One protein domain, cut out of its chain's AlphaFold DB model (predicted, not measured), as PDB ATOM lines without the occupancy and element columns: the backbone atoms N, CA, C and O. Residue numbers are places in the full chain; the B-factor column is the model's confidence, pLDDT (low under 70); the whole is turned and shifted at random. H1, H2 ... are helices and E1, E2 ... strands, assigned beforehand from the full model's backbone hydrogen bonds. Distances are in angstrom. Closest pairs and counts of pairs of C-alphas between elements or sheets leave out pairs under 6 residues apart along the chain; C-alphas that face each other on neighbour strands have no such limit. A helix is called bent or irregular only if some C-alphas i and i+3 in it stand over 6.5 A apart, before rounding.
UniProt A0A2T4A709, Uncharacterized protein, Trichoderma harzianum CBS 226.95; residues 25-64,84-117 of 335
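What this domain is: This is residues 25 to 64 and 84 to 117 of the 335 residues of an uncharacterized protein of Trichoderma harzianum CBS 226.95 (UniProt A0A2T4A709). A helical hairpin, H1 and H2, packs on one face of a small antiparallel sheet of three strands, and no named helix covers the sheet's other face. H1 packs chiefly over the inner strand E2, while the contacts of H2 are mostly with the edge strand E1. The printed part has 74 residues, with three named strands and then two named helices in the order E1 E2 E3 H1 H2; the sheet's order is E1 - E2 - E3, and the class is mixed, helices and strands. The whole is compact, with a radius of gyration of the C-alphas of 11.8 A, and rounded, spanning 29 by 28 by 26 A.

Where its parts are: Begin at Lys 25 and read on through residues 25 to 33, which hold no named element. Find C-alpha 34 at (182.141, 196.649, 143.909); there E1 begins, residues 34 to 39, 15.5 A long. E2 follows at residues 44 to 49, 16.3 A long, and E3 at residues 55 to 57, 6.4 A. Past the cut, find C-alpha 87 at (197.959, 208.397, 153.773); from there H1 runs through residues 87 to 100, 20.0 A. H2, residues 103 to 112, is 15.1 A long and ends at C-alpha 112, at (191.575, 208.759, 141.930). H2 is irregular, but only just: C-alphas 104 and 107 are 6.8 A apart.

How they stand to each other: Look first at the sheet, a meander, in which each strand is the antiparallel neighbour of the one before. E1 and E2 form a hairpin at 149 degrees, with N 35 and O 48 2.8 A apart and N 46 and O 37 3.0 A apart, both within hydrogen-bond range. E2 and E3 form a hairpin at 155 degrees; there N 47 and O 56 are within hydrogen-bond range at 2.8 A. With H1 and H2 on one face, the domain has two layers, helices over a sheet. H1 is on the sheet at a height of 9.9 A and lies over E2; it runs along the strands, at 25 degrees to E2 on the local plane. The closest C-alphas of E2 and H1 are those of Phe 45 and Ala 93, 6.3 A apart. E1 and H1 are near each other, with 7 pairs of C-alphas within 10 A. H2 is also on the sheet; its closest C-alphas with E1 are Leu 105 and Leu 36, 6.4 A apart. H1 and H2 form a helical hairpin: they touch, closest at the C-alphas of Val 97 and Thr 103, 6.7 A, with a shallow tilt of 17 degrees, opposite ways. In H1 every O i to N i+4 pair is within hydrogen-bond range; in H2, 4 of 6 are.

The domain as a whole: The two C-alphas farthest apart are those of Lys 25 and Glu 41, 35.1 A. Residues 65 to 83 are not printed, and C-alphas 64 and 84 stand 22.8 A apart across this cut, which falls in the link from E3 to H1. The links E1 to E2, E2 to E3 and H1 to H2 are tight. The mean pLDDT of the printed part is 73.5, and 23 residues are under 70, among them residues 25 to 30, 59 to 64 and 113 to 117.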
ATOM      1  N   LYS A  25     195.826 181.735 150.463       57.44
ATOM      2  CA  LYS A  25     195.323 182.200 149.178       57.44
ATOM      3  C   LYS A  25     194.022 182.931 149.440       57.44
ATOM      4  O   LYS A  25     193.049 182.324 149.895       57.44
ATOM      5  N   ILE A  26     194.032 184.235 149.212       62.16
ATOM      6  CA  ILE A  26     192.834 185.050 149.346       62.16
ATOM      7  C   ILE A  26     192.012 184.821 148.077       62.16
ATOM      8  O   ILE A  26     192.546 184.988 146.985       62.16
ATOM      9  N   PRO A  27     190.745 184.387 148.179       58.38
ATOM     10  CA  PRO A  27     189.898 184.248 147.003       58.38
ATOM     11  C   PRO A  27     189.717 185.613 146.332       58.38
ATOM     12  O   PRO A  27     189.305 186.564 146.995       58.38
ATOM     13  N   ILE A  28     190.005 185.704 145.033       61.94
ATOM     14  CA  ILE A  28     189.705 186.903 144.247       61.94
ATOM     15  C   ILE A  28     188.187 187.016 144.073       61.94
ATOM     16  O   ILE A  28     187.536 186.057 143.646       61.94
ATOM     17  N   ASP A  29     187.636 188.194 144.357       66.25
ATOM     18  CA  ASP A  29     186.273 188.571 143.982       66.25
ATOM     19  C   ASP A  29     186.355 189.660 142.903       66.25
ATOM     20  O   ASP A  29     186.429 190.855 143.194       66.25
ATOM     21  N   ASP A  30     186.354 189.221 141.641       61.59
ATOM     22  CA  ASP A  30     186.401 190.078 140.446       61.59
ATOM     23  C   ASP A  30     185.030 190.707 140.120       61.59
ATOM     24  O   ASP A  30     184.793 191.137 138.989       61.59
ATOM     25  N   ASN A  31     184.085 190.751 141.068       72.50
ATOM     26  CA  ASN A  31     182.793 191.379 140.823       72.50
ATOM     27  C   ASN A  31     182.975 192.891 140.538       72.50
ATOM     28  O   ASN A  31     183.301 193.661 141.453       72.50
ATOM     29  N   PRO A  32     182.709 193.346 139.293       71.75
ATOM     30  CA  PRO A  32     182.957 194.724 138.873       71.75
ATOM     31  C   PRO A  32     181.997 195.724 139.528       71.75
ATOM     32  O   PRO A  32     182.199 196.934 139.421       71.75
ATOM     33  N   ASP A  33     180.949 195.231 140.189       81.38
ATOM     34  CA  ASP A  33     179.938 196.054 140.839       81.38
ATOM     35  C   ASP A  33     180.416 196.625 142.170       81.38
ATOM     36  O   ASP A  33     179.801 197.568 142.671       81.38
ATOM     37  N   TRP A  34     181.485 196.066 142.746       83.00
ATOM     38  CA  TRP A  34     182.141 196.649 143.909       83.00
ATOM     39  C   TRP A  34     182.912 197.905 143.517       83.00
ATOM     40  O   TRP A  34     183.702 197.895 142.576       83.00
ATOM     41  N   GLU A  35     182.728 198.963 144.297       85.44
ATOM     42  CA  GLU A  35     183.436 200.233 144.203       85.44
ATOM     43  C   GLU A  35     183.993 200.667 145.551       85.44
ATOM     44  O   GLU A  35     183.387 200.427 146.597       85.44
ATOM     45  N   LEU A  36     185.113 201.393 145.511       85.00
ATOM     46  CA  LEU A  36     185.676 202.050 146.682       85.00
ATOM     47  C   LEU A  36     185.263 203.525 146.725       85.00
ATOM     48  O   LEU A  36     185.691 204.341 145.897       85.00
ATOM     49  N   VAL A  37     184.481 203.885 147.740       84.81
ATOM     50  CA  VAL A  37     183.950 205.241 147.905       84.81
ATOM     51  C   VAL A  37     184.502 205.882 149.174       84.81
ATOM     52  O   VAL A  37     184.565 205.254 150.233       84.81
ATOM     53  N   TRP A  38     184.915 207.143 149.052       85.94
ATOM     54  CA  TRP A  38     185.308 207.998 150.168       85.94
ATOM     55  C   TRP A  38     184.096 208.782 150.677       85.94
ATOM     56  O   TRP A  38     183.450 209.495 149.911       85.94
ATOM     57  N   ASP A  39     183.782 208.631 151.960       83.56
ATOM     58  CA  ASP A  39     182.768 209.423 152.653       83.56
ATOM     59  C   ASP A  39     183.420 210.697 153.209       83.56
ATOM     60  O   ASP A  39     184.239 210.630 154.128       83.56
ATOM     61  N   GLU A  40     183.094 211.859 152.639       80.12
ATOM     62  CA  GLU A  40     183.701 213.135 153.038       80.12
ATOM     63  C   GLU A  40     183.254 213.605 154.428       80.12
ATOM     64  O   GLU A  40     184.038 214.257 155.123       80.12
ATOM     65  N   GLU A  41     182.031 213.262 154.843       79.12
ATOM     66  CA  GLU A  41     181.470 213.649 156.141       79.12
ATOM     67  C   GLU A  41     182.005 212.746 157.250       79.12
ATOM     68  O   GLU A  41     182.475 213.225 158.284       79.12
ATOM     69  N   ALA A  42     181.984 211.432 157.021       78.50
ATOM     70  CA  ALA A  42     182.457 210.458 157.997       78.50
ATOM     71  C   ALA A  42     183.982 210.246 157.955       78.50
ATOM     72  O   ALA A  42     184.531 209.616 158.859       78.50
ATOM     73  N   LYS A  43     184.673 210.771 156.930       81.25
ATOM     74  CA  LYS A  43     186.119 210.609 156.686       81.25
ATOM     75  C   LYS A  43     186.555 209.134 156.721       81.25
ATOM     76  O   LYS A  43     187.587 208.789 157.305       81.25
ATOM     77  N   VAL A  44     185.764 208.257 156.102       82.25
ATOM     78  CA  VAL A  44     186.023 206.810 156.016       82.25
ATOM     79  C   VAL A  44     185.827 206.288 154.600       82.25
ATOM     80  O   VAL A  44     185.014 206.800 153.834       82.25
ATOM     81  N   PHE A  45     186.551 205.223 154.268       85.62
ATOM     82  CA  PHE A  45     186.292 204.456 153.057       85.62
ATOM     83  C   PHE A  45     185.215 203.397 153.297       85.62
ATOM     84  O   PHE A  45     185.073 202.859 154.398       85.62
ATOM     85  N   TYR A  46     184.469 203.064 152.251       86.00
ATOM     86  CA  TYR A  46     183.554 201.930 152.254       86.00
ATOM     87  C   TYR A  46     183.482 201.278 150.875       86.00
ATOM     88  O   TYR A  46     183.649 201.943 149.849       86.00
ATOM     89  N   PHE A  47     183.216 199.974 150.863       86.94
ATOM     90  CA  PHE A  47     182.840 199.252 149.658       86.94
ATOM     91  C   PHE A  47     181.354 199.442 149.394       86.94
ATOM     92  O   PHE A  47     180.523 199.267 150.292       86.94
ATOM     93  N   TYR A  48     181.024 199.795 148.162       85.88
ATOM     94  CA  TYR A  48     179.656 199.906 147.686       85.88
ATOM     95  C   TYR A  48     179.451 198.953 146.520       85.88
ATOM     96  O   TYR A  48     180.238 198.969 145.580       85.88
ATOM     97  N   ASN A  49     178.414 198.123 146.584       85.19
ATOM     98  CA  ASN A  49     178.047 197.242 145.485       85.19
ATOM     99  C   ASN A  49     176.844 197.817 144.731       85.19
ATOM    100  O   ASN A  49     175.756 197.952 145.297       85.19
ATOM    101  N   ARG A  50     177.036 198.124 143.444       83.06
ATOM    102  CA  ARG A  50     176.001 198.706 142.574       83.06
ATOM    103  C   ARG A  50     174.788 197.797 142.372       83.06
ATOM    104  O   ARG A  50     173.679 198.295 142.202       83.06
ATOM    105  N   SER A  51     174.981 196.482 142.391       83.38
ATOM    106  CA  SER A  51     173.949 195.505 142.023       83.38
ATOM    107  C   SER A  51     172.991 195.161 143.158       83.38
ATOM    108  O   SER A  51     171.837 194.820 142.907       83.38
ATOM    109  N   ASN A  52     173.431 195.260 144.413       84.94
ATOM    110  CA  ASN A  52     172.599 194.919 145.574       84.94
ATOM    111  C   ASN A  52     172.510 196.036 146.629       84.94
ATOM    112  O   ASN A  52     171.911 195.821 147.683       84.94
ATOM    113  N   ASN A  53     173.073 197.220 146.355       83.25
ATOM    114  CA  ASN A  53     173.158 198.351 147.286       83.25
ATOM    115  C   ASN A  53     173.834 198.013 148.627       83.25
ATOM    116  O   ASN A  53     173.630 198.717 149.620       83.25
ATOM    117  N   ALA A  54     174.635 196.945 148.689       85.12
ATOM    118  CA  ALA A  54     175.365 196.600 149.896       85.12
ATOM    119  C   ALA A  54     176.444 197.652 150.169       85.12
ATOM    120  O   ALA A  54     177.219 198.023 149.285       85.12
ATOM    121  N   ARG A  55     176.504 198.102 151.424       85.62
ATOM    122  CA  ARG A  55     177.509 199.042 151.919       85.62
ATOM    123  C   ARG A  55     178.328 198.370 153.014       85.62
ATOM    124  O   ARG A  55     177.778 198.015 154.053       85.62
ATOM    125  N   GLN A  56     179.633 198.231 152.802       83.56
ATOM    126  CA  GLN A  56     180.560 197.682 153.794       83.56
ATOM    127  C   GLN A  56     181.581 198.747 154.189       83.56
ATOM    128  O   GLN A  56     182.442 199.121 153.398       83.56
ATOM    129  N   ILE A  57     181.478 199.265 155.411       79.81
ATOM    130  CA  ILE A  57     182.402 200.290 155.909       79.81
ATOM    131  C   ILE A  57     183.762 199.648 156.183       79.81
ATOM    132  O   ILE A  57     183.845 198.624 156.864       79.81
ATOM    133  N   ILE A  58     184.830 200.274 155.691       79.00
ATOM    134  CA  ILE A  58     186.194 199.859 155.996       79.00
ATOM    135  C   ILE A  58     186.539 200.412 157.373       79.00
ATOM    136  O   ILE A  58     186.862 201.586 157.551       79.00
ATOM    137  N   VAL A  59     186.420 199.548 158.374       66.50
ATOM    138  CA  VAL A  59     186.838 199.856 159.739       66.50
ATOM    139  C   VAL A  59     188.317 199.526 159.871       66.50
ATOM    140  O   VAL A  59     188.759 198.469 159.417       66.50
ATOM    141  N   ARG A  60     189.079 200.407 160.528       61.31
ATOM    142  CA  ARG A  60     190.470 200.138 160.912       61.31
ATOM    143  C   ARG A  60     190.557 198.793 161.625       61.31
ATOM    144  O   ARG A  60     190.062 198.649 162.741       61.31
ATOM    145  N   GLN A  61     191.194 197.819 160.985       52.44
ATOM    146  CA  GLN A  61     191.380 196.491 161.571       52.44
ATOM    147  C   GLN A  61     192.660 196.388 162.408       52.44
ATOM    148  O   GLN A  61     192.881 195.384 163.080       52.44
ATOM    149  N   THR A  62     193.510 197.416 162.398       46.88
ATOM    150  CA  THR A  62     194.775 197.411 163.133       46.88
ATOM    151  C   THR A  62     194.586 197.924 164.559       46.88
ATOM    152  O   THR A  62     194.246 199.087 164.769       46.88
ATOM    153  N   SER A  63     194.907 197.097 165.555       40.50
ATOM    154  CA  SER A  63     195.015 197.505 166.968       40.50
ATOM    155  C   SER A  63     196.237 198.399 167.256       40.50
ATOM    156  O   SER A  63     196.452 198.796 168.398       40.50
ATOM    157  N   PHE A  64     197.051 198.693 166.236       43.53
ATOM    158  CA  PHE A  64     198.344 199.361 166.353       43.53
ATOM    159  C   PHE A  64     198.355 200.683 165.573       43.53
ATOM    160  O   PHE A  64     197.926 200.708 164.418       43.53
ATOM    161  N   LEU A  84     190.708 215.476 150.908       69.44
ATOM    162  CA  LEU A  84     191.388 214.253 150.484       69.44
ATOM    163  C   LEU A  84     191.672 213.309 151.668       69.44
ATOM    164  O   LEU A  84     191.954 213.774 152.774       69.44
ATOM    165  N   PRO A  85     191.611 211.982 151.449       76.56
ATOM    166  CA  PRO A  85     191.943 210.992 152.468       76.56
ATOM    167  C   PRO A  85     193.429 211.061 152.845       76.56
ATOM    168  O   PRO A  85     194.297 211.213 151.982       76.56
ATOM    169  N   SER A  86     193.730 210.905 154.136       78.31
ATOM    170  CA  SER A  86     195.110 210.823 154.634       78.31
ATOM    171  C   SER A  86     195.815 209.555 154.145       78.31
ATOM    172  O   SER A  86     195.167 208.557 153.829       78.31
ATOM    173  N   GLN A  87     197.152 209.563 154.148       74.31
ATOM    174  CA  GLN A  87     197.959 208.397 153.773       74.31
ATOM    175  C   GLN A  87     197.535 207.143 154.553       74.31
ATOM    176  O   GLN A  87     197.274 206.110 153.950       74.31
ATOM    177  N   ILE A  88     197.326 207.251 155.868       73.31
ATOM    178  CA  ILE A  88     196.947 206.089 156.679       73.31
ATOM    179  C   ILE A  88     195.563 205.542 156.284       73.31
ATOM    180  O   ILE A  88     195.374 204.332 156.221       73.31
ATOM    181  N   GLN A  89     194.601 206.411 155.960       77.19
ATOM    182  CA  GLN A  89     193.275 205.978 155.495       77.19
ATOM    183  C   GLN A  89     193.345 205.277 154.134       77.19
ATOM    184  O   GLN A  89     192.623 204.307 153.916       77.19
ATOM    185  N   LYS A  90     194.220 205.740 153.231       77.06
ATOM    186  CA  LYS A  90     194.475 205.065 151.948       77.06
ATOM    187  C   LYS A  90     195.073 203.680 152.167       77.06
ATOM    188  O   LYS A  90     194.674 202.728 151.511       77.06
ATOM    189  N   GLU A  91     195.991 203.553 153.118       76.31
ATOM    190  CA  GLU A  91     196.618 202.274 153.425       76.31
ATOM    191  C   GLU A  91     195.662 201.297 154.126       76.31
ATOM    192  O   GLU A  91     195.741 200.092 153.899       76.31
ATOM    193  N   ASP A  92     194.770 201.786 154.991       78.06
ATOM    194  CA  ASP A  92     193.707 200.979 155.603       78.06
ATOM    195  C   ASP A  92     192.718 200.482 154.531       78.06
ATOM    196  O   ASP A  92     192.312 199.317 154.544       78.06
ATOM    197  N   ALA A  93     192.380 201.339 153.559       79.31
ATOM    198  CA  ALA A  93     191.553 200.968 152.414       79.31
ATOM    199  C   ALA A  93     192.237 199.947 151.502       79.31
ATOM    200  O   ALA A  93     191.597 198.982 151.090       79.31
ATOM    201  N   LEU A  94     193.533 200.118 151.229       78.50
ATOM    202  CA  LEU A  94     194.320 199.165 150.448       78.50
ATOM    203  C   LEU A  94     194.352 197.794 151.129       78.50
ATOM    204  O   LEU A  94     194.088 196.784 150.485       78.50
ATOM    205  N   GLU A  95     194.613 197.746 152.436       75.00
ATOM    206  CA  GLU A  95     194.629 196.483 153.178       75.00
ATOM    207  C   GLU A  95     193.262 195.780 153.131       75.00
ATOM    208  O   GLU A  95     193.194 194.566 152.935       75.00
ATOM    209  N   ALA A  96     192.168 196.536 153.262       76.88
ATOM    210  CA  ALA A  96     190.819 195.993 153.149       76.88
ATOM    211  C   ALA A  96     190.515 195.469 151.737       76.88
ATOM    212  O   ALA A  96     189.924 194.399 151.610       76.88
ATOM    213  N   VAL A  97     190.948 196.186 150.693       76.94
ATOM    214  CA  VAL A  97     190.818 195.764 149.288       76.94
ATOM    215  C   VAL A  97     191.533 194.436 149.058       76.94
ATOM    216  O   VAL A  97     190.944 193.512 148.499       76.94
ATOM    217  N   LEU A  98     192.775 194.316 149.535       74.75
ATOM    218  CA  LEU A  98     193.579 193.102 149.383       74.75
ATOM    219  C   LEU A  98     192.986 191.922 150.162       74.75
ATOM    220  O   LEU A  98     192.936 190.816 149.640       74.75
ATOM    221  N   LYS A  99     192.485 192.149 151.384       72.31
ATOM    222  CA  LYS A  99     191.816 191.112 152.191       72.31
ATOM    223  C   LYS A  99     190.514 190.607 151.581       72.31
ATOM    224  O   LYS A  99     190.176 189.442 151.770       72.31
ATOM    225  N   ALA A 100     189.774 191.493 150.924       72.50
ATOM    226  CA  ALA A 100     188.507 191.164 150.286       72.50
ATOM    227  C   ALA A 100     188.680 190.586 148.870       72.50
ATOM    228  O   ALA A 100     187.715 190.072 148.317       72.50
ATOM    229  N   GLY A 101     189.883 190.667 148.290       68.38
ATOM    230  CA  GLY A 101     190.154 190.197 146.932       68.38
ATOM    231  C   GLY A 101     189.656 191.135 145.826       68.38
ATOM    232  O   GLY A 101     189.548 190.700 144.684       68.38
ATOM    233  N   TYR A 102     189.367 192.411 146.123       72.88
ATOM    234  CA  TYR A 102     188.828 193.397 145.164       72.88
ATOM    235  C   TYR A 102     189.922 194.085 144.338       72.88
ATOM    236  O   TYR A 102     190.095 195.307 144.364       72.88
ATOM    237  N   THR A 103     190.711 193.290 143.628       64.94
ATOM    238  CA  THR A 103     191.943 193.738 142.962       64.94
ATOM    239  C   THR A 103     191.731 194.906 141.986       64.94
ATOM    240  O   THR A 103     192.560 195.817 141.916       64.94
ATOM    241  N   HIS A 104     190.573 194.958 141.320       70.12
ATOM    242  CA  HIS A 104     190.154 196.013 140.388       70.12
ATOM    243  C   HIS A 104     190.007 197.407 141.019       70.12
ATOM    244  O   HIS A 104     189.933 198.407 140.304       70.12
ATOM    245  N   LEU A 105     189.978 197.504 142.353       73.38
ATOM    246  CA  LEU A 105     189.858 198.767 143.088       73.38
ATOM    247  C   LEU A 105     191.204 199.432 143.385       73.38
ATOM    248  O   LEU A 105     191.239 200.626 143.695       73.38
ATOM    249  N   ILE A 106     192.313 198.705 143.251       72.25
ATOM    250  CA  ILE A 106     193.653 199.230 143.534       72.25
ATOM    251  C   ILE A 106     193.977 200.461 142.655       72.25
ATOM    252  O   ILE A 106     194.388 201.479 143.217       72.25
ATOM    253  N   PRO A 107     193.709 200.484 141.329       69.06
ATOM    254  CA  PRO A 107     193.920 201.685 140.514       69.06
ATOM    255  C   PRO A 107     193.099 202.895 140.980       69.06
ATOM    256  O   PRO A 107     193.553 204.032 140.846       69.06
ATOM    257  N   GLN A 108     191.911 202.678 141.562       72.06
ATOM    258  CA  GLN A 108     191.115 203.773 142.123       72.06
ATOM    259  C   GLN A 108     191.839 204.405 143.317       72.06
ATOM    260  O   GLN A 108     191.901 205.627 143.410       72.06
ATOM    261  N   ILE A 109     192.454 203.602 144.191       74.38
ATOM    262  CA  ILE A 109     193.267 204.117 145.304       74.38
ATOM    263  C   ILE A 109     194.466 204.919 144.783       74.38
ATOM    264  O   ILE A 109     194.714 206.025 145.265       74.38
ATOM    265  N   LEU A 110     195.170 204.400 143.774       68.56
ATOM    266  CA  LEU A 110     196.409 205.004 143.273       68.56
ATOM    267  C   LEU A 110     196.180 206.290 142.470       68.56
ATOM    268  O   LEU A 110     196.895 207.273 142.662       68.56
ATOM    269  N   HIS A 111     195.174 206.308 141.591       69.00
ATOM    270  CA  HIS A 111     194.968 207.413 140.651       69.00
ATOM    271  C   HIS A 111     193.871 208.390 141.083       69.00
ATOM    272  O   HIS A 111     194.052 209.598 140.947       69.00
ATOM    273  N   LYS A 112     192.742 207.907 141.620       71.69
ATOM    274  CA  LYS A 112     191.575 208.759 141.930       71.69
ATOM    275  C   LYS A 112     191.762 209.559 143.217       71.69
ATOM    276  O   LYS A 112     191.308 210.695 143.296       71.69
ATOM    277  N   TYR A 113     192.437 208.987 144.213       66.31
ATOM    278  CA  TYR A 113     192.588 209.596 145.539       66.31
ATOM    279  C   TYR A 113     193.975 210.219 145.781       66.31
ATOM    280  O   TYR A 113     194.345 210.493 146.923       66.31
ATOM    281  N   GLY A 114     194.717 210.521 144.709       56.69
ATOM    282  CA  GLY A 114     195.866 211.430 144.744       56.69
ATOM    283  C   GLY A 114     197.197 210.801 145.146       56.69
ATOM    284  O   GLY A 114     197.865 211.349 146.020       56.69
ATOM    285  N   GLY A 115     197.576 209.679 144.524       60.72
ATOM    286  CA  GLY A 115     198.860 209.021 144.764       60.72
ATOM    287  C   GLY A 115     198.974 208.439 146.173       60.72
ATOM    288  O   GLY A 115     198.331 208.885 147.128       60.72
ATOM    289  N   MET A 116     199.772 207.395 146.320       67.31
ATOM    290  CA  MET A 116     199.958 206.731 147.600       67.31
ATOM    291  C   MET A 116     201.390 206.221 147.678       67.31
ATOM    292  O   MET A 116     201.903 205.706 146.685       67.31
ATOM    293  N   ASP A 117     202.024 206.364 148.842       63.12
ATOM    294  CA  ASP A 117     203.261 205.632 149.117       63.12
ATOM    295  C   ASP A 117     202.957 204.130 149.031       63.12
ATOM    296  O   ASP A 117     201.991 203.666 149.637       63.12
TER     297      ASP A 117